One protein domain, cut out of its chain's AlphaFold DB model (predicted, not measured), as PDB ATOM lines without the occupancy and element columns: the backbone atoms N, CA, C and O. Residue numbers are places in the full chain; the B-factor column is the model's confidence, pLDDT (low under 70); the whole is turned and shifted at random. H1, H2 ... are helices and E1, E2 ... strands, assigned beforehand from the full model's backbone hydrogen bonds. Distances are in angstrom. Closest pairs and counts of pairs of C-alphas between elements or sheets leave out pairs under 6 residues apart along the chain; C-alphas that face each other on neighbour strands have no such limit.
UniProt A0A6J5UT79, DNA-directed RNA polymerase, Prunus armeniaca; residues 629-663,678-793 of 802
ATOM      1  N   GLY A 629      60.391 -27.306  58.063       86.12
ATOM      2  CA  GLY A 629      60.926 -28.536  58.651       86.12
ATOM      3  C   GLY A 629      59.847 -29.604  58.807       86.12
ATOM      4  O   GLY A 629      59.976 -30.694  58.261       86.12
ATOM      5  N   SER A 630      58.735 -29.260  59.454       86.00
ATOM      6  CA  SER A 630      57.550 -30.109  59.603       86.00
ATOM      7  C   SER A 630      56.969 -30.515  58.258       86.00
ATOM      8  O   SER A 630      56.519 -31.645  58.110       86.00
ATOM      9  N   ARG A 631      57.018 -29.635  57.249       85.44
ATOM     10  CA  ARG A 631      56.589 -29.983  55.889       85.44
ATOM     11  C   ARG A 631      57.489 -31.040  55.247       85.44
ATOM     12  O   ARG A 631      56.970 -31.949  54.607       85.44
ATOM     13  N   ASN A 632      58.807 -30.946  55.419       87.12
ATOM     14  CA  ASN A 632      59.723 -31.977  54.927       87.12
ATOM     15  C   ASN A 632      59.496 -33.303  55.665       87.12
ATOM     16  O   ASN A 632      59.338 -34.327  55.008       87.12
ATOM     17  N   ASN A 633      59.354 -33.267  56.993       89.12
ATOM     18  CA  ASN A 633      59.048 -34.453  57.799       89.12
ATOM     19  C   ASN A 633      57.724 -35.106  57.376       89.12
ATOM     20  O   ASN A 633      57.652 -36.322  57.233       89.12
ATOM     21  N   LEU A 634      56.686 -34.303  57.114       88.31
ATOM     22  CA  LEU A 634      55.404 -34.779  56.597       88.31
ATOM     23  C   LEU A 634      55.585 -35.499  55.253       88.31
ATOM     24  O   LEU A 634      55.068 -36.598  55.074       88.31
ATOM     25  N   MET A 635      56.325 -34.904  54.313       87.00
ATOM     26  CA  MET A 635      56.586 -35.517  53.004       87.00
ATOM     27  C   MET A 635      57.419 -36.797  53.114       87.00
ATOM     28  O   MET A 635      57.148 -37.759  52.394       87.00
ATOM     29  N   GLU A 636      58.386 -36.846  54.030       88.94
ATOM     30  CA  GLU A 636      59.165 -38.050  54.326       88.94
ATOM     31  C   GLU A 636      58.278 -39.160  54.907       88.94
ATOM     32  O   GLU A 636      58.281 -40.270  54.367       88.94
ATOM     33  N   GLU A 637      57.444 -38.859  55.911       89.88
ATOM     34  CA  GLU A 637      56.479 -39.807  56.494       89.88
ATOM     35  C   GLU A 637      55.485 -40.322  55.435       89.88
ATOM     36  O   GLU A 637      55.238 -41.526  55.359       89.88
ATOM     37  N   ILE A 638      54.973 -39.451  54.552       88.88
ATOM     38  CA  ILE A 638      54.112 -39.858  53.425       88.88
ATOM     39  C   ILE A 638      54.867 -40.794  52.479       88.88
ATOM     40  O   ILE A 638      54.328 -41.821  52.064       88.88
ATOM     41  N   SER A 639      56.104 -40.448  52.111       87.81
ATOM     42  CA  SER A 639      56.899 -41.247  51.177       87.81
ATOM     43  C   SER A 639      57.196 -42.642  51.734       87.81
ATOM     44  O   SER A 639      57.086 -43.626  51.001       87.81
ATOM     45  N   CYS A 640      57.479 -42.727  53.037       88.50
ATOM     46  CA  CYS A 640      57.693 -43.972  53.759       88.50
ATOM     47  C   CYS A 640      56.399 -44.795  53.829       88.50
ATOM     48  O   CYS A 640      56.394 -45.952  53.412       88.50
ATOM     49  N   GLY A 641      55.278 -44.179  54.219       87.31
ATOM     50  CA  GLY A 641      53.976 -44.851  54.278       87.31
ATOM     51  C   GLY A 641      53.502 -45.373  52.918       87.31
ATOM     52  O   GLY A 641      52.930 -46.456  52.827       87.31
ATOM     53  N   LEU A 642      53.778 -44.659  51.822       86.12
ATOM     54  CA  LEU A 642      53.465 -45.145  50.473       86.12
ATOM     55  C   LEU A 642      54.356 -46.320  50.049       86.12
ATOM     56  O   LEU A 642      53.860 -47.239  49.400       86.12
ATOM     57  N   GLN A 643      55.642 -46.317  50.411       85.50
ATOM     58  CA  GLN A 643      56.534 -47.459  50.171       85.50
ATOM     59  C   GLN A 643      56.104 -48.685  50.985       85.50
ATOM     60  O   GLN A 643      56.059 -49.791  50.447       85.50
ATOM     61  N   GLU A 644      55.727 -48.490  52.247       86.69
ATOM     62  CA  GLU A 644      55.165 -49.543  53.095       86.69
ATOM     63  C   GLU A 644      53.871 -50.101  52.489       86.69
ATOM     64  O   GLU A 644      53.700 -51.316  52.391       86.69
ATOM     65  N   ALA A 645      52.990 -49.232  51.983       85.19
ATOM     66  CA  ALA A 645      51.765 -49.643  51.306       85.19
ATOM     67  C   ALA A 645      52.040 -50.436  50.023       85.19
ATOM     68  O   ALA A 645      51.367 -51.435  49.777       85.19
ATOM     69  N   GLU A 646      53.037 -50.047  49.226       79.50
ATOM     70  CA  GLU A 646      53.477 -50.797  48.043       79.50
ATOM     71  C   GLU A 646      53.982 -52.198  48.436       79.50
ATOM     72  O   GLU A 646      53.553 -53.196  47.851       79.50
ATOM     73  N   GLN A 647      54.824 -52.298  49.469       81.62
ATOM     74  CA  GLN A 647      55.355 -53.574  49.964       81.62
ATOM     75  C   GLN A 647      54.264 -54.474  50.556       81.62
ATOM     76  O   GLN A 647      54.206 -55.661  50.237       81.62
ATOM     77  N   ALA A 648      53.359 -53.917  51.361       81.38
ATOM     78  CA  ALA A 648      52.236 -54.646  51.942       81.38
ATOM     79  C   ALA A 648      51.272 -55.162  50.863       81.38
ATOM     80  O   ALA A 648      50.787 -56.292  50.959       81.38
ATOM     81  N   CYS A 649      51.020 -54.371  49.812       76.88
ATOM     82  CA  CYS A 649      50.252 -54.816  48.648       76.88
ATOM     83  C   CYS A 649      50.925 -56.006  47.959       76.88
ATOM     84  O   CYS A 649      50.255 -57.003  47.697       76.88
ATOM     85  N   ILE A 650      52.236 -55.926  47.697       73.62
ATOM     86  CA  ILE A 650      53.004 -57.020  47.082       73.62
ATOM     87  C   ILE A 650      52.939 -58.276  47.958       73.62
ATOM     88  O   ILE A 650      52.646 -59.359  47.459       73.62
ATOM     89  N   PHE A 651      53.138 -58.137  49.269       75.62
ATOM     90  CA  PHE A 651      53.097 -59.256  50.206       75.62
ATOM     91  C   PHE A 651      51.719 -59.926  50.256       75.62
ATOM     92  O   PHE A 651      51.624 -61.143  50.118       75.62
ATOM     93  N   LYS A 652      50.630 -59.156  50.390       75.12
ATOM     94  CA  LYS A 652      49.276 -59.734  50.404       75.12
ATOM     95  C   LYS A 652      48.883 -60.341  49.060       75.12
ATOM     96  O   LYS A 652      48.178 -61.338  49.055       75.12
ATOM     97  N   GLN A 653      49.353 -59.797  47.937       67.81
ATOM     98  CA  GLN A 653      49.154 -60.413  46.619       67.81
ATOM     99  C   GLN A 653      49.789 -61.802  46.532       67.81
ATOM    100  O   GLN A 653      49.157 -62.723  46.023       67.81
ATOM    101  N   LEU A 654      51.006 -61.963  47.060       67.88
ATOM    102  CA  LEU A 654      51.715 -63.248  47.082       67.88
ATOM    103  C   LEU A 654      50.989 -64.316  47.921       67.88
ATOM    104  O   LEU A 654      51.252 -65.503  47.750       67.88
ATOM    105  N   LEU A 655      50.070 -63.913  48.805       68.75
ATOM    106  CA  LEU A 655      49.306 -64.811  49.675       68.75
ATOM    107  C   LEU A 655      47.973 -65.297  49.079       68.75
ATOM    108  O   LEU A 655      47.384 -66.209  49.654       68.75
ATOM    109  N   VAL A 656      47.468 -64.695  47.991       63.34
ATOM    110  CA  VAL A 656      46.074 -64.899  47.545       63.34
ATOM    111  C   VAL A 656      45.883 -66.045  46.558       63.34
ATOM    112  O   VAL A 656      44.866 -66.693  46.714       63.34
ATOM    113  N   ASP A 657      46.792 -66.326  45.608       51.94
ATOM    114  CA  ASP A 657      46.747 -67.558  44.779       51.94
ATOM    115  C   ASP A 657      48.050 -67.811  43.960       51.94
ATOM    116  O   ASP A 657      48.776 -66.880  43.607       51.94
ATOM    117  N   ASN A 658      48.353 -69.096  43.691       49.91
ATOM    118  CA  ASN A 658      49.457 -69.717  42.907       49.91
ATOM    119  C   ASN A 658      50.938 -69.376  43.205       49.91
ATOM    120  O   ASN A 658      51.825 -70.076  42.718       49.91
ATOM    121  N   CYS A 659      51.268 -68.409  44.062       49.91
ATOM    122  CA  CYS A 659      52.676 -68.160  44.438       49.91
ATOM    123  C   CYS A 659      53.241 -69.107  45.500       49.91
ATOM    124  O   CYS A 659      54.432 -69.030  45.800       49.91
ATOM    125  N   GLN A 660      52.433 -70.009  46.066       49.09
ATOM    126  CA  GLN A 660      52.966 -71.047  46.950       49.09
ATOM    127  C   GLN A 660      53.901 -72.001  46.198       49.09
ATOM    128  O   GLN A 660      54.916 -72.379  46.768       49.09
ATOM    129  N   GLU A 661      53.654 -72.301  44.915       45.22
ATOM    130  CA  GLU A 661      54.600 -73.070  44.086       45.22
ATOM    131  C   GLU A 661      55.892 -72.287  43.775       45.22
ATOM    132  O   GLU A 661      56.958 -72.881  43.647       45.22
ATOM    133  N   PHE A 662      55.825 -70.949  43.727       47.44
ATOM    134  CA  PHE A 662      56.972 -70.072  43.445       47.44
ATOM    135  C   PHE A 662      57.856 -69.825  44.682       47.44
ATOM    136  O   PHE A 662      59.078 -69.744  44.573       47.44
ATOM    137  N   LEU A 663      57.250 -69.745  45.874       49.47
ATOM    138  CA  LEU A 663      57.961 -69.727  47.161       49.47
ATOM    139  C   LEU A 663      58.524 -71.114  47.527       49.47
ATOM    140  O   LEU A 663      59.514 -71.195  48.248       49.47
ATOM    141  N   ALA A 678      59.327 -58.949  37.806       46.72
ATOM    142  CA  ALA A 678      58.251 -58.124  38.340       46.72
ATOM    143  C   ALA A 678      57.208 -57.768  37.259       46.72
ATOM    144  O   ALA A 678      56.047 -57.504  37.581       46.72
ATOM    145  N   GLU A 679      57.606 -57.801  35.981       43.91
ATOM    146  CA  GLU A 679      56.756 -57.585  34.809       43.91
ATOM    147  C   GLU A 679      55.807 -58.761  34.518       43.91
ATOM    148  O   GLU A 679      54.629 -58.518  34.244       43.91
ATOM    149  N   TYR A 680      56.255 -60.019  34.656       49.19
ATOM    150  CA  TYR A 680      55.390 -61.202  34.507       49.19
ATOM    151  C   TYR A 680      54.416 -61.327  35.687       49.19
ATOM    152  O   TYR A 680      53.242 -61.640  35.508       49.19
ATOM    153  N   PHE A 681      54.844 -60.960  36.897       50.00
ATOM    154  CA  PHE A 681      53.936 -60.911  38.045       50.00
ATOM    155  C   PHE A 681      52.877 -59.805  37.895       50.00
ATOM    156  O   PHE A 681      51.715 -59.995  38.243       50.00
ATOM    157  N   CYS A 682      53.235 -58.654  37.310       49.41
ATOM    158  CA  CYS A 682      52.260 -57.613  36.968       49.41
ATOM    159  C   CYS A 682      51.245 -58.042  35.900       49.41
ATOM    160  O   CYS A 682      50.152 -57.483  35.865       49.41
ATOM    161  N   HIS A 683      51.563 -59.036  35.070       49.59
ATOM    162  CA  HIS A 683      50.670 -59.555  34.036       49.59
ATOM    163  C   HIS A 683      49.480 -60.345  34.617       49.59
ATOM    164  O   HIS A 683      48.347 -60.147  34.183       49.59
ATOM    165  N   GLU A 684      49.697 -61.170  35.648       52.28
ATOM    166  CA  GLU A 684      48.619 -61.888  36.357       52.28
ATOM    167  C   GLU A 684      47.782 -60.959  37.262       52.28
ATOM    168  O   GLU A 684      46.561 -61.121  37.364       52.28
ATOM    169  N   LYS A 685      48.401 -59.912  37.846       53.38
ATOM    170  CA  LYS A 685      47.723 -58.894  38.688       53.38
ATOM    171  C   LYS A 685      46.524 -58.235  38.007       53.38
ATOM    172  O   LYS A 685      45.587 -57.815  38.682       53.38
ATOM    173  N   GLN A 686      46.579 -58.104  36.684       54.75
ATOM    174  CA  GLN A 686      45.640 -57.308  35.893       54.75
ATOM    175  C   GLN A 686      44.486 -58.135  35.306       54.75
ATOM    176  O   GLN A 686      43.601 -57.553  34.680       54.75
ATOM    177  N   LYS A 687      44.477 -59.463  35.524       55.50
ATOM    178  CA  LYS A 687      43.456 -60.392  35.007       55.50
ATOM    179  C   LYS A 687      42.428 -60.840  36.058       55.50
ATOM    180  O   LYS A 687      41.311 -61.190  35.688       55.50
ATOM    181  N   SER A 688      42.766 -60.808  37.354       62.34
ATOM    182  CA  SER A 688      41.886 -61.281  38.437       62.34
ATOM    183  C   SER A 688      41.301 -60.139  39.276       62.34
ATOM    184  O   SER A 688      42.022 -59.345  39.888       62.34
ATOM    185  N   ALA A 689      39.968 -60.094  39.364       64.19
ATOM    186  CA  ALA A 689      39.249 -59.160  40.232       64.19
ATOM    187  C   ALA A 689      39.527 -59.412  41.728       64.19
ATOM    188  O   ALA A 689      39.588 -58.459  42.503       64.19
ATOM    189  N   ALA A 690      39.768 -60.669  42.126       66.69
ATOM    190  CA  ALA A 690      40.063 -61.040  43.513       66.69
ATOM    191  C   ALA A 690      41.422 -60.487  43.983       66.69
ATOM    192  O   ALA A 690      41.513 -59.898  45.061       66.69
ATOM    193  N   LEU A 691      42.460 -60.573  43.139       68.19
ATOM    194  CA  LEU A 691      43.774 -59.982  43.421       68.19
ATOM    195  C   LEU A 691      43.699 -58.452  43.516       68.19
ATOM    196  O   LEU A 691      44.305 -57.857  44.404       68.19
ATOM    197  N   SER A 692      42.915 -57.810  42.643       69.19
ATOM    198  CA  SER A 692      42.680 -56.359  42.698       69.19
ATOM    199  C   SER A 692      42.016 -55.915  44.009       69.19
ATOM    200  O   SER A 692      42.361 -54.866  44.554       69.19
ATOM    201  N   GLN A 693      41.092 -56.716  44.539       74.06
ATOM    202  CA  GLN A 693      40.371 -56.395  45.769       74.06
ATOM    203  C   GLN A 693      41.275 -56.485  47.009       74.06
ATOM    204  O   GLN A 693      41.263 -55.582  47.844       74.06
ATOM    205  N   VAL A 694      42.150 -57.493  47.083       74.62
ATOM    206  CA  VAL A 694      43.090 -57.649  48.209       74.62
ATOM    207  C   VAL A 694      44.138 -56.534  48.254       74.62
ATOM    208  O   VAL A 694      44.497 -56.060  49.334       74.62
ATOM    209  N   VAL A 695      44.595 -56.060  47.092       75.12
ATOM    210  CA  VAL A 695      45.481 -54.883  46.985       75.12
ATOM    211  C   VAL A 695      44.803 -53.642  47.530       75.12
ATOM    212  O   VAL A 695      45.398 -52.904  48.312       75.12
ATOM    213  N   HIS A 696      43.551 -53.420  47.126       80.50
ATOM    214  CA  HIS A 696      42.779 -52.281  47.592       80.50
ATOM    215  C   HIS A 696      42.647 -52.296  49.120       80.50
ATOM    216  O   HIS A 696      42.912 -51.283  49.765       80.50
ATOM    217  N   ASP A 697      42.320 -53.448  49.709       80.94
ATOM    218  CA  ASP A 697      42.169 -53.588  51.159       80.94
ATOM    219  C   ASP A 697      43.497 -53.419  51.916       80.94
ATOM    220  O   ASP A 697      43.523 -52.814  52.991       80.94
ATOM    221  N   ALA A 698      44.613 -53.902  51.357       81.62
ATOM    222  CA  ALA A 698      45.953 -53.695  51.910       81.62
ATOM    223  C   ALA A 698      46.336 -52.210  51.931       81.62
ATOM    224  O   ALA A 698      46.718 -51.681  52.976       81.62
ATOM    225  N   PHE A 699      46.175 -51.535  50.791       85.62
ATOM    226  CA  PHE A 699      46.520 -50.127  50.631       85.62
ATOM    227  C   PHE A 699      45.639 -49.230  51.503       85.62
ATOM    228  O   PHE A 699      46.114 -48.274  52.107       85.62
ATOM    229  N   LYS A 700      44.344 -49.550  51.607       86.12
ATOM    230  CA  LYS A 700      43.362 -48.750  52.346       86.12
ATOM    231  C   LYS A 700      43.681 -48.625  53.834       86.12
ATOM    232  O   LYS A 700      43.367 -47.586  54.407       86.12
ATOM    233  N   HIS A 701      44.275 -49.647  54.455       83.12
ATOM    234  CA  HIS A 701      44.679 -49.573  55.860       83.12
ATOM    235  C   HIS A 701      45.764 -48.511  56.057       83.12
ATOM    236  O   HIS A 701      45.548 -47.544  56.774       83.12
ATOM    237  N   ILE A 702      46.879 -48.641  55.337       84.00
ATOM    238  CA  ILE A 702      48.035 -47.742  55.464       84.00
ATOM    239  C   ILE A 702      47.688 -46.330  54.971       84.00
ATOM    240  O   ILE A 702      48.119 -45.327  55.533       84.00
ATOM    241  N   PHE A 703      46.811 -46.214  53.970       87.19
ATOM    242  CA  PHE A 703      46.331 -44.913  53.514       87.19
ATOM    243  C   PHE A 703      45.504 -44.169  54.577       87.19
ATOM    244  O   PHE A 703      45.493 -42.940  54.573       87.19
ATOM    245  N   ARG A 704      44.837 -44.866  55.512       87.75
ATOM    246  CA  ARG A 704      44.188 -44.210  56.665       87.75
ATOM    247  C   ARG A 704      45.212 -43.657  57.652       87.75
ATOM    248  O   ARG A 704      44.987 -42.578  58.195       87.75
ATOM    249  N   ASP A 705      46.337 -44.340  57.832       87.25
ATOM    250  CA  ASP A 705      47.426 -43.856  58.684       87.25
ATOM    251  C   ASP A 705      48.032 -42.580  58.084       87.25
ATOM    252  O   ASP A 705      48.148 -41.569  58.776       87.25
ATOM    253  N   ILE A 706      48.253 -42.560  56.763       87.69
ATOM    254  CA  ILE A 706      48.638 -41.343  56.029       87.69
ATOM    255  C   ILE A 706      47.586 -40.242  56.220       87.69
ATOM    256  O   ILE A 706      47.937 -39.105  56.519       87.69
ATOM    257  N   GLN A 707      46.289 -40.551  56.121       89.50
ATOM    258  CA  GLN A 707      45.233 -39.560  56.368       89.50
ATOM    259  C   GLN A 707      45.277 -38.965  57.784       89.50
ATOM    260  O   GLN A 707      44.953 -37.789  57.962       89.50
ATOM    261  N   SER A 708      45.689 -39.741  58.789       89.19
ATOM    262  CA  SER A 708      45.798 -39.262  60.171       89.19
ATOM    263  C   SER A 708      46.897 -38.205  60.352       89.19
ATOM    264  O   SER A 708      46.733 -37.292  61.164       89.19
ATOM    265  N   LEU A 709      47.954 -38.241  59.528       88.56
ATOM    266  CA  LEU A 709      49.050 -37.264  59.569       88.56
ATOM    267  C   LEU A 709      48.573 -35.836  59.302       88.56
ATOM    268  O   LEU A 709      49.140 -34.893  59.854       88.56
ATOM    269  N   ALA A 710      47.495 -35.669  58.530       87.19
ATOM    270  CA  ALA A 710      46.894 -34.361  58.307       87.19
ATOM    271  C   ALA A 710      46.479 -33.694  59.631       87.19
ATOM    272  O   ALA A 710      46.688 -32.500  59.792       87.19
ATOM    273  N   HIS A 711      45.971 -34.445  60.613       86.06
ATOM    274  CA  HIS A 711      45.600 -33.888  61.922       86.06
ATOM    275  C   HIS A 711      46.808 -33.603  62.822       86.06
ATOM    276  O   HIS A 711      46.728 -32.732  63.683       86.06
ATOM    277  N   LYS A 712      47.911 -34.337  62.633       87.00
ATOM    278  CA  LYS A 712      49.157 -34.179  63.399       87.00
ATOM    279  C   LYS A 712      49.930 -32.933  62.966       87.00
ATOM    280  O   LYS A 712      50.450 -32.216  63.813       87.00
ATOM    281  N   TYR A 713      50.017 -32.703  61.657       86.94
ATOM    282  CA  TYR A 713      50.869 -31.667  61.071       86.94
ATOM    283  C   TYR A 713      50.133 -30.382  60.695       86.94
ATOM    284  O   TYR A 713      50.779 -29.350  60.521       86.94
ATOM    285  N   ALA A 714      48.807 -30.416  60.544       85.38
ATOM    286  CA  ALA A 714      48.071 -29.213  60.200       85.38
ATOM    287  C   ALA A 714      48.015 -28.221  61.367       85.38
ATOM    288  O   ALA A 714      47.694 -28.583  62.501       85.38
ATOM    289  N   GLY A 715      48.276 -26.948  61.063       81.19
ATOM    290  CA  GLY A 715      48.088 -25.858  62.016       81.19
ATOM    291  C   GLY A 715      46.641 -25.774  62.515       81.19
ATOM    292  O   GLY A 715      45.698 -26.060  61.774       81.19
ATOM    293  N   LYS A 716      46.459 -25.353  63.773       77.69
ATOM    294  CA  LYS A 716      45.123 -25.141  64.359       77.69
ATOM    295  C   LYS A 716      44.328 -24.060  63.616       77.69
ATOM    296  O   LYS A 716      43.121 -24.200  63.484       77.69
ATOM    297  N   ASP A 717      45.024 -23.074  63.052       81.75
ATOM    298  CA  ASP A 717      44.431 -21.938  62.332       81.75
ATOM    299  C   ASP A 717      44.126 -22.232  60.848       81.75
ATOM    300  O   ASP A 717      43.780 -21.331  60.085       81.75
ATOM    301  N   ASN A 718      44.275 -23.483  60.401       88.56
ATOM    302  CA  ASN A 718      44.029 -23.859  59.011       88.56
ATOM    303  C   ASN A 718      42.526 -23.830  58.692       88.56
ATOM    304  O   ASN A 718      41.758 -24.673  59.164       88.56
ATOM    305  N   SER A 719      42.110 -22.897  57.836       89.75
ATOM    306  CA  SER A 719      40.687 -22.654  57.561       89.75
ATOM    307  C   SER A 719      40.031 -23.816  56.810       89.75
ATOM    308  O   SER A 719      38.876 -24.163  57.071       89.75
ATOM    309  N   LEU A 720      40.774 -24.478  55.918       89.81
ATOM    310  CA  LEU A 720      40.285 -25.640  55.172       89.81
ATOM    311  C   LEU A 720      40.058 -26.849  56.091       89.81
ATOM    312  O   LEU A 720      39.062 -27.563  55.952       89.81
ATOM    313  N   LEU A 721      40.960 -27.067  57.051       89.25
ATOM    314  CA  LEU A 721      40.801 -28.113  58.055       89.25
ATOM    315  C   LEU A 721      39.620 -27.815  58.982       89.25
ATOM    316  O   LEU A 721      38.876 -28.732  59.319       89.25
ATOM    317  N   THR A 722      39.414 -26.556  59.359       89.56
ATOM    318  CA  THR A 722      38.255 -26.133  60.156       89.56
ATOM    319  C   THR A 722      36.938 -26.447  59.452       89.56
ATOM    320  O   THR A 722      36.055 -27.046  60.063       89.56
ATOM    321  N   MET A 723      36.805 -26.138  58.156       90.81
ATOM    322  CA  MET A 723      35.611 -26.503  57.372       90.81
ATOM    323  C   MET A 723      35.364 -28.017  57.361       90.81
ATOM    324  O   MET A 723      34.225 -28.483  57.436       90.81
ATOM    325  N   LEU A 724      36.441 -28.798  57.306       89.31
ATOM    326  CA  LEU A 724      36.390 -30.255  57.309       89.31
ATOM    327  C   LEU A 724      36.014 -30.825  58.682       89.31
ATOM    328  O   LEU A 724      35.186 -31.735  58.753       89.31
ATOM    329  N   LYS A 725      36.564 -30.265  59.766       87.56
ATOM    330  CA  LYS A 725      36.204 -30.596  61.154       87.56
ATOM    331  C   LYS A 725      34.755 -30.226  61.460       87.56
ATOM    332  O   LYS A 725      34.052 -31.031  62.064       87.56
ATOM    333  N   ALA A 726      34.288 -29.078  60.963       88.50
ATOM    334  CA  ALA A 726      32.883 -28.669  60.992       88.50
ATOM    335  C   ALA A 726      31.983 -29.587  60.144       88.50
ATOM    336  O   ALA A 726      30.800 -29.758  60.429       88.50
ATOM    337  N   GLY A 727      32.555 -30.223  59.115       87.56
ATOM    338  CA  GLY A 727      31.857 -31.064  58.142       87.56
ATOM    339  C   GLY A 727      30.934 -30.284  57.221       87.56
ATOM    340  O   GLY A 727      29.962 -30.843  56.718       87.56
ATOM    341  N   SER A 728      31.236 -29.006  56.997       88.00
ATOM    342  CA  SER A 728      30.483 -28.158  56.077       88.00
ATOM    343  C   SER A 728      30.757 -28.494  54.621       88.00
ATOM    344  O   SER A 728      29.828 -28.570  53.815       88.00
ATOM    345  N   LYS A 729      32.030 -28.711  54.269       87.94
ATOM    346  CA  LYS A 729      32.438 -29.087  52.913       87.94
ATOM    347  C   LYS A 729      33.780 -29.812  52.908       87.94
ATOM    348  O   LYS A 729      34.712 -29.446  53.612       87.94
ATOM    349  N   GLY A 730      33.890 -30.805  52.026       83.25
ATOM    350  CA  GLY A 730      35.107 -31.600  51.866       83.25
ATOM    351  C   GLY A 730      35.147 -32.830  52.771       83.25
ATOM    352  O   GLY A 730      34.300 -33.033  53.634       83.25
ATOM    353  N   ASN A 731      36.113 -33.703  52.512       86.62
ATOM    354  CA  ASN A 731      36.397 -34.871  53.335       86.62
ATOM    355  C   ASN A 731      37.915 -35.008  53.493       86.62
ATOM    356  O   ASN A 731      38.683 -34.431  52.717       86.62
ATOM    357  N   LEU A 732      38.347 -35.783  54.492       88.56
ATOM    358  CA  LEU A 732      39.772 -35.972  54.793       88.56
ATOM    359  C   LEU A 732      40.544 -36.507  53.589       88.56
ATOM    360  O   LEU A 732      41.647 -36.059  53.305       88.56
ATOM    361  N   GLN A 733      39.915 -37.391  52.816       88.50
ATOM    362  CA  GLN A 733      40.492 -37.924  51.593       88.50
ATOM    363  C   GLN A 733      40.825 -36.831  50.565       88.50
ATOM    364  O   GLN A 733      41.926 -36.837  50.027       88.50
ATOM    365  N   LYS A 734      39.917 -35.886  50.296       89.19
ATOM    366  CA  LYS A 734      40.150 -34.791  49.343       89.19
ATOM    367  C   LYS A 734      41.261 -33.864  49.819       89.19
ATOM    368  O   LYS A 734      42.096 -33.480  49.008       89.19
ATOM    369  N   LEU A 735      41.305 -33.553  51.119       89.44
ATOM    370  CA  LEU A 735      42.394 -32.759  51.698       89.44
ATOM    371  C   LEU A 735      43.747 -33.437  51.450       89.44
ATOM    372  O   LEU A 735      44.666 -32.817  50.927       89.44
ATOM    373  N   VAL A 736      43.837 -34.735  51.737       90.12
ATOM    374  CA  VAL A 736      45.053 -35.532  51.514       90.12
ATOM    375  C   VAL A 736      45.432 -35.578  50.035       90.12
ATOM    376  O   VAL A 736      46.597 -35.382  49.706       90.12
ATOM    377  N   GLN A 737      44.469 -35.738  49.126       90.19
ATOM    378  CA  GLN A 737      44.727 -35.718  47.681       90.19
ATOM    379  C   GLN A 737      45.238 -34.361  47.180       90.19
ATOM    380  O   GLN A 737      46.071 -34.300  46.274       90.19
ATOM    381  N   HIS A 738      44.748 -33.268  47.763       89.81
ATOM    382  CA  HIS A 738      45.163 -31.921  47.392       89.81
ATOM    383  C   HIS A 738      46.544 -31.574  47.953       89.81
ATOM    384  O   HIS A 738      47.371 -31.038  47.220       89.81
ATOM    385  N   SER A 739      46.799 -31.913  49.217       88.12
ATOM    386  CA  SER A 739      47.959 -31.446  49.979       88.12
ATOM    387  C   SER A 739      49.112 -32.446  50.053       88.12
ATOM    388  O   SER A 739      50.269 -32.045  50.001       88.12
ATOM    389  N   MET A 740      48.814 -33.742  50.161       89.38
ATOM    390  CA  MET A 740      49.771 -34.776  50.577       89.38
ATOM    391  C   MET A 740      50.113 -35.752  49.449       89.38
ATOM    392  O   MET A 740      51.215 -35.705  48.912       89.38
ATOM    393  N   CYS A 741      49.172 -36.614  49.056       89.38
ATOM    394  CA  CYS A 741      49.346 -37.567  47.960       89.38
ATOM    395  C   CYS A 741      47.998 -38.053  47.412       89.38
ATOM    396  O   CYS A 741      47.000 -38.144  48.130       89.38
ATOM    397  N   LEU A 742      47.964 -38.408  46.127       87.88
ATOM    398  CA  LEU A 742      46.779 -38.995  45.495       87.88
ATOM    399  C   LEU A 742      46.543 -40.458  45.879       87.88
ATOM    400  O   LEU A 742      45.390 -40.893  45.959       87.88
ATOM    401  N   GLY A 743      47.625 -41.207  46.099       86.50
ATOM    402  CA  GLY A 743      47.585 -42.624  46.441       86.50
ATOM    403  C   GLY A 743      47.284 -43.533  45.244       86.50
ATOM    404  O   GLY A 743      47.519 -43.178  44.086       86.50
ATOM    405  N   LEU A 744      46.792 -44.739  45.531       83.56
ATOM    406  CA  LEU A 744      46.520 -45.778  44.538       83.56
ATOM    407  C   LEU A 744      45.353 -45.399  43.608       83.56
ATOM    408  O   LEU A 744      44.223 -45.210  44.057       83.56
ATOM    409  N   GLN A 745      45.622 -45.358  42.304       80.88
ATOM    410  CA  GLN A 745      44.634 -45.249  41.232       80.88
ATOM    411  C   GLN A 745      44.380 -46.634  40.642       80.88
ATOM    412  O   GLN A 745      45.318 -47.338  40.266       80.88
ATOM    413  N   HIS A 746      43.111 -47.025  40.565       74.88
ATOM    414  CA  HIS A 746      42.683 -48.348  40.110       74.88
ATOM    415  C   HIS A 746      41.431 -48.221  39.237       74.88
ATOM    416  O   HIS A 746      40.533 -47.441  39.558       74.88
ATOM    417  N   SER A 747      41.379 -48.963  38.128       71.19
ATOM    418  CA  SER A 747      40.194 -49.037  37.264       71.19
ATOM    419  C   SER A 747      39.401 -50.310  37.540       71.19
ATOM    420  O   SER A 747      39.943 -51.406  37.491       71.19
ATOM    421  N   LEU A 748      38.085 -50.192  37.720       66.62
ATOM    422  CA  LEU A 748      37.196 -51.358  37.814       66.62
ATOM    423  C   LEU A 748      36.919 -52.013  36.451       66.62
ATOM    424  O   LEU A 748      36.353 -53.102  36.394       66.62
ATOM    425  N   ILE A 749      37.293 -51.342  35.356       69.00
ATOM    426  CA  ILE A 749      37.062 -51.799  33.986       69.00
ATOM    427  C   ILE A 749      38.413 -52.132  33.343       69.00
ATOM    428  O   ILE A 749      39.315 -51.285  33.368       69.00
ATOM    429  N   PRO A 750      38.553 -53.321  32.733       67.50
ATOM    430  CA  PRO A 750      39.713 -53.653  31.925       67.50
ATOM    431  C   PRO A 750      39.872 -52.678  30.746       67.50
ATOM    432  O   PRO A 750      38.949 -52.491  29.954       67.50
ATOM    433  N   LEU A 751      41.035 -52.046  30.622       67.88
ATOM    434  CA  LEU A 751      41.386 -51.143  29.530       67.88
ATOM    435  C   LEU A 751      42.234 -51.867  28.481       67.88
ATOM    436  O   LEU A 751      42.974 -52.801  28.777       67.88
ATOM    437  N   SER A 752      42.168 -51.387  27.240       64.69
ATOM    438  CA  SER A 752      42.966 -51.901  26.120       64.69
ATOM    439  C   SER A 752      44.417 -51.403  26.122       64.69
ATOM    440  O   SER A 752      45.125 -51.561  25.131       64.69
ATOM    441  N   PHE A 753      44.856 -50.721  27.180       63.84
ATOM    442  CA  PHE A 753      46.201 -50.169  27.296       63.84
ATOM    443  C   PHE A 753      46.730 -50.330  28.721       63.84
ATOM    444  O   PHE A 753      45.973 -50.298  29.692       63.84
ATOM    445  N   ARG A 754      48.049 -50.502  28.834       61.75
ATOM    446  CA  ARG A 754      48.754 -50.607  30.116       61.75
ATOM    447  C   ARG A 754      49.078 -49.212  30.653       61.75
ATOM    448  O   ARG A 754      49.298 -48.283  29.880       61.75
ATOM    449  N   ILE A 755      49.113 -49.091  31.977       64.75
ATOM    450  CA  ILE A 755      49.640 -47.919  32.685       64.75
ATOM    451  C   ILE A 755      50.990 -48.327  33.297       64.75
ATOM    452  O   ILE A 755      51.096 -49.448  33.804       64.75
ATOM    453  N   PRO A 756      52.042 -47.492  33.222       63.72
ATOM    454  CA  PRO A 756      53.324 -47.811  33.836       63.72
ATOM    455  C   PRO A 756      53.247 -47.676  35.358       63.72
ATOM    456  O   PRO A 756      52.562 -46.795  35.873       63.72
ATOM    457  N   ASN A 757      54.003 -48.516  36.077       58.12
ATOM    458  CA  ASN A 757      54.060 -48.481  37.545       58.12
ATOM    459  C   ASN A 757      54.522 -47.114  38.081       58.12
ATOM    460  O   ASN A 757      54.094 -46.698  39.152       58.12
ATOM    461  N   GLN A 758      55.361 -46.407  37.319       62.41
ATOM    462  CA  GLN A 758      55.745 -45.025  37.585       62.41
ATOM    463  C   GLN A 758      55.171 -44.124  36.489       62.41
ATOM    464  O   GLN A 758      55.494 -44.284  35.312       62.41
ATOM    465  N   LEU A 759      54.322 -43.167  36.865       64.88
ATOM    466  CA  LEU A 759      53.707 -42.225  35.929       64.88
ATOM    467  C   LEU A 759      54.699 -41.123  35.528       64.88
ATOM    468  O   LEU A 759      54.627 -40.002  36.015       64.88
ATOM    469  N   SER A 760      55.623 -41.434  34.619       67.19
ATOM    470  CA  SER A 760      56.513 -40.445  34.001       67.19
ATOM    471  C   SER A 760      56.400 -40.475  32.480       67.19
ATOM    472  O   SER A 760      56.097 -41.513  31.886       67.19
ATOM    473  N   CYS A 761      56.679 -39.347  31.821       66.81
ATOM    474  CA  CYS A 761      56.714 -39.289  30.355       66.81
ATOM    475  C   CYS A 761      57.682 -40.332  29.768       66.81
ATOM    476  O   CYS A 761      57.379 -40.947  28.749       66.81
ATOM    477  N   ALA A 762      58.814 -40.579  30.438       69.38
ATOM    478  CA  ALA A 762      59.779 -41.601  30.041       69.38
ATOM    479  C   ALA A 762      59.198 -43.019  30.155       69.38
ATOM    480  O   ALA A 762      59.309 -43.800  29.215       69.38
ATOM    481  N   ALA A 763      58.516 -43.341  31.258       68.38
ATOM    482  CA  ALA A 763      57.905 -44.653  31.460       68.38
ATOM    483  C   ALA A 763      56.751 -44.918  30.477       68.38
ATOM    484  O   ALA A 763      56.647 -46.011  29.922       68.38
ATOM    485  N   TRP A 764      55.931 -43.901  30.190       72.00
ATOM    486  CA  TRP A 764      54.889 -43.970  29.162       72.00
ATOM    487  C   TRP A 764      55.467 -44.160  27.752       72.00
ATOM    488  O   TRP A 764      54.932 -44.942  26.964       72.00
ATOM    489  N   ASN A 765      56.572 -43.481  27.430       70.69
ATOM    490  CA  ASN A 765      57.257 -43.641  26.144       70.69
ATOM    491  C   ASN A 765      57.929 -45.019  26.015       70.69
ATOM    492  O   ASN A 765      57.840 -45.635  24.953       70.69
ATOM    493  N   ASN A 766      58.511 -45.543  27.097       66.12
ATOM    494  CA  ASN A 766      59.084 -46.889  27.137       66.12
ATOM    495  C   ASN A 766      58.005 -47.971  26.959       66.12
ATOM    496  O   ASN A 766      58.200 -48.907  26.189       66.12
ATOM    497  N   GLN A 767      56.827 -47.815  27.575       64.19
ATOM    498  CA  GLN A 767      55.708 -48.742  27.357       64.19
ATOM    499  C   GLN A 767      55.170 -48.707  25.922       64.19
ATOM    500  O   GLN A 767      54.880 -49.764  25.359       64.19
ATOM    501  N   LYS A 768      55.079 -47.523  25.293       61.00
ATOM    502  CA  LYS A 768      54.741 -47.418  23.861       61.00
ATOM    503  C   LYS A 768      55.759 -48.162  22.992       61.00
ATOM    504  O   LYS A 768      55.353 -48.861  22.065       61.00
ATOM    505  N   ALA A 769      57.049 -48.070  23.315       55.59
ATOM    506  CA  ALA A 769      58.100 -48.797  22.606       55.59
ATOM    507  C   ALA A 769      57.987 -50.327  22.785       55.59
ATOM    508  O   ALA A 769      58.096 -51.057  21.802       55.59
ATOM    509  N   CYS A 770      57.678 -50.820  23.992       49.75
ATOM    510  CA  CYS A 770      57.470 -52.251  24.260       49.75
ATOM    511  C   CYS A 770      56.199 -52.823  23.609       49.75
ATOM    512  O   CYS A 770      56.210 -53.966  23.163       49.75
ATOM    513  N   SER A 771      55.119 -52.041  23.482       47.78
ATOM    514  CA  SER A 771      53.888 -52.489  22.801       47.78
ATOM    515  C   SER A 771      54.069 -52.768  21.299       47.78
ATOM    516  O   SER A 771      53.252 -53.458  20.696       47.78
ATOM    517  N   LEU A 772      55.160 -52.278  20.700       42.66
ATOM    518  CA  LEU A 772      55.531 -52.545  19.308       42.66
ATOM    519  C   LEU A 772      56.408 -53.803  19.146       42.66
ATOM    520  O   LEU A 772      56.701 -54.189  18.014       42.66
ATOM    521  N   ILE A 773      56.809 -54.467  20.240       46.06
ATOM    522  CA  ILE A 773      57.692 -55.642  20.214       46.06
ATOM    523  C   ILE A 773      57.107 -56.766  21.087       46.06
ATOM    524  O   ILE A 773      57.608 -57.082  22.158       46.06
ATOM    525  N   GLN A 774      56.063 -57.430  20.590       40.69
ATOM    526  CA  GLN A 774      55.782 -58.832  20.917       40.69
ATOM    527  C   GLN A 774      55.539 -59.589  19.608       40.69
ATOM    528  O   GLN A 774      54.425 -59.701  19.108       40.69
ATOM    529  N   LYS A 775      56.629 -60.083  19.014       38.88
ATOM    530  CA  LYS A 775      56.594 -61.211  18.080       38.88
ATOM    531  C   LYS A 775      57.189 -62.401  18.813       38.88
ATOM    532  O   LYS A 775      58.404 -62.566  18.820       38.88
ATOM    533  N   VAL A 776      56.336 -63.222  19.407       39.78
ATOM    534  CA  VAL A 776      56.699 -64.589  19.776       39.78
ATOM    535  C   VAL A 776      55.666 -65.489  19.105       39.78
ATOM    536  O   VAL A 776      54.474 -65.353  19.333       39.78
ATOM    537  N   GLU A 777      56.142 -66.307  18.166       38.69
ATOM    538  CA  GLU A 777      55.429 -67.455  17.583       38.69
ATOM    539  C   GLU A 777      54.061 -67.201  16.912       38.69
ATOM    540  O   GLU A 777      53.081 -67.905  17.135       38.69
ATOM    541  N   GLY A 778      54.012 -66.253  15.970       38.69
ATOM    542  CA  GLY A 778      53.140 -66.372  14.786       38.69
ATOM    543  C   GLY A 778      51.617 -66.357  14.992       38.69
ATOM    544  O   GLY A 778      50.890 -66.562  14.022       38.69
ATOM    545  N   THR A 779      51.117 -66.069  16.191       32.94
ATOM    546  CA  THR A 779      49.689 -65.865  16.466       32.94
ATOM    547  C   THR A 779      49.464 -64.436  16.953       32.94
ATOM    548  O   THR A 779      50.101 -63.966  17.890       32.94
ATOM    549  N   TYR A 780      48.590 -63.700  16.264       37.97
ATOM    550  CA  TYR A 780      48.133 -62.390  16.722       37.97
ATOM    551  C   TYR A 780      47.100 -62.614  17.829       37.97
ATOM    552  O   TYR A 780      45.905 -62.709  17.542       37.97
ATOM    553  N   GLU A 781      47.534 -62.733  19.081       36.03
ATOM    554  CA  GLU A 781      46.600 -62.619  20.199       36.03
ATOM    555  C   GLU A 781      46.163 -61.158  20.343       36.03
ATOM    556  O   GLU A 781      46.962 -60.220  20.383       36.03
ATOM    557  N   CYS A 782      44.846 -60.965  20.325       40.03
ATOM    558  CA  CYS A 782      44.211 -59.675  20.527       40.03
ATOM    559  C   CYS A 782      44.562 -59.167  21.930       40.03
ATOM    560  O   CYS A 782      44.400 -59.909  22.892       40.03
ATOM    561  N   VAL A 783      45.030 -57.915  22.005       47.09
ATOM    562  CA  VAL A 783      45.330 -57.132  23.214       47.09
ATOM    563  C   VAL A 783      44.439 -57.557  24.382       47.09
ATOM    564  O   VAL A 783      43.263 -57.193  24.436       47.09
ATOM    565  N   GLU A 784      44.991 -58.351  25.300       54.28
ATOM    566  CA  GLU A 784      44.267 -58.746  26.501       54.28
ATOM    567  C   GLU A 784      43.892 -57.489  27.285       54.28
ATOM    568  O   GLU A 784      44.677 -56.552  27.425       54.28
ATOM    569  N   SER A 785      42.655 -57.431  27.760       55.28
ATOM    570  CA  SER A 785      42.166 -56.291  28.519       55.28
ATOM    571  C   SER A 785      42.795 -56.286  29.917       55.28
ATOM    572  O   SER A 785      42.649 -57.262  30.652       55.28
ATOM    573  N   TYR A 786      43.469 -55.198  30.292       61.34
ATOM    574  CA  TYR A 786      44.225 -55.072  31.543       61.34
ATOM    575  C   TYR A 786      43.465 -54.245  32.576       61.34
ATOM    576  O   TYR A 786      42.930 -53.196  32.238       61.34
ATOM    577  N   ILE A 787      43.467 -54.640  33.848       61.47
ATOM    578  CA  ILE A 787      43.047 -53.771  34.957       61.47
ATOM    579  C   ILE A 787      44.246 -52.913  35.409       61.47
ATOM    580  O   ILE A 787      45.108 -53.414  36.131       61.47
ATOM    581  N   PRO A 788      44.371 -51.637  34.999       64.56
ATOM    582  CA  PRO A 788      45.509 -50.820  35.401       64.56
ATOM    583  C   PRO A 788      45.456 -50.454  36.890       64.56
ATOM    584  O   PRO A 788      44.403 -50.095  37.425       64.56
ATOM    585  N   SER A 789      46.623 -50.479  37.536       68.19
ATOM    586  CA  SER A 789      46.831 -49.941  38.882       68.19
ATOM    587  C   SER A 789      48.154 -49.180  38.946       68.19
ATOM    588  O   SER A 789      49.151 -49.637  38.392       68.19
ATOM    589  N   ALA A 790      48.155 -48.004  39.575       74.44
ATOM    590  CA  ALA A 790      49.355 -47.186  39.757       74.44
ATOM    591  C   ALA A 790      49.257 -46.360  41.042       74.44
ATOM    592  O   ALA A 790      48.190 -45.841  41.366       74.44
ATOM    593  N   VAL A 791      50.366 -46.215  41.766       78.50
ATOM    594  CA  VAL A 791      50.436 -45.359  42.959       78.50
ATOM    595  C   VAL A 791      50.963 -43.992  42.551       78.50
ATOM    596  O   VAL A 791      52.055 -43.872  41.999       78.50
ATOM    597  N   VAL A 792      50.190 -42.947  42.838       83.00
ATOM    598  CA  VAL A 792      50.593 -41.562  42.583       83.00
ATOM    599  C   VAL A 792      51.071 -40.947  43.890       83.00
ATOM    600  O   VAL A 792      50.276 -40.681  44.795       83.00
ATOM    601  N   LYS A 793      52.393 -40.770  43.993       82.44
ATOM    602  CA  LYS A 793      53.059 -40.271  45.208       82.44
ATOM    603  C   LYS A 793      52.874 -38.766  45.405       82.44
ATOM    604  O   LYS A 793      52.891 -38.302  46.537       82.44
TER     605      LYS A 793
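What this domain is: This is residues 629 to 663 and 678 to 793 of the 802 residues of the protein "DNA-directed RNA polymerase" of Prunus armeniaca (UniProt A0A6J5UT79). A small sheet of two short strands, E1 and E2, lies over a pair of long helices, H1 and H4, that run side by side in opposite ways. Short H5 and H6 sit towards one end of this pair and short H2 and H3 towards the other, H7 lies beyond the sheet from H1 and H4, and residues 772 to 781 stick out as a free loop. The printed part has 151 residues, with seven named helices and two named strands in the order H1 H2 H3 H4 H5 H6 E1 H7 E2; the sheet is antiparallel and the class is mostly helix. The whole is loose, with a radius of gyration of the C-alphas of 18.9 A, and elongated, spanning 66 by 35 by 30 A.

Where its parts are: E1 is residues 743 to 746, 9.8 A long, and E2 is residues 789 to 792, 9.9 A long, ending with C-alpha 792 at (50.593, -41.562, 42.583). H1, residues 629 to 654, runs 37.7 A from C-alpha 629 at (60.926, -28.536, 58.651). H4, residues 689 to 713, is 36.4 A long and has a kink of 28 degrees near residue 700; C-alpha 713 is at (50.869, -31.667, 61.071). H2 is residues 659 to 663, H3 678 to 685, H5 719 to 726, H6 732 to 739, and H7 761 to 771, 15.5 A long.

How they stand to each other: E1 and E2 are antiparallel neighbours at 157 degrees, with N 745 and O 790 2.8 A apart and N 743 and O 792 3.0 A apart, within hydrogen-bond range. The closest C-alphas of H4 and E1, those of Phe 699 and Leu 744, are 7.5 A apart. H1 and E2 are near each other, with 6 pairs of C-alphas within 10 A. H1 and H4 touch at a shallow tilt of 18 degrees, opposite ways; their closest C-alphas, Cys 649 and Val 695, are 5.1 A apart. H4, with residues 707 to 710 alone, touches H6 about perpendicular at 75 degrees, the closest C-alphas being Gln 707 and Val 736 at 6.3 A. H5 is close to H6 but not clearly touching, Leu 724 to Leu 732, C-alphas 7.1 A apart. H3 is close to H4 but not clearly touching, Lys 685 to Leu 691, C-alphas 6.3 A apart, and H2 likewise to H1, Leu 654 to Gln 660, C-alphas 7.9 A apart. H7 touches no helix. In H1, H2, H5, H6 and H7 every O i to N i+4 pair is within hydrogen-bond range, against 3 of 4 in H3 and 16 of 21 in H4.

The domain as a whole: The C-alphas farthest apart, Asp 717 and Gly 778, are 65.7 A apart. Residues 664 to 677 are not printed, with 14.6 A between C-alphas 663 and 678. The links E1 to H7 and H7 to E2 are long. The mean pLDDT of the printed part is 72.1; residues 653 to 663, 678 to 692, 748 to 763 and 766 to 789 are under 70.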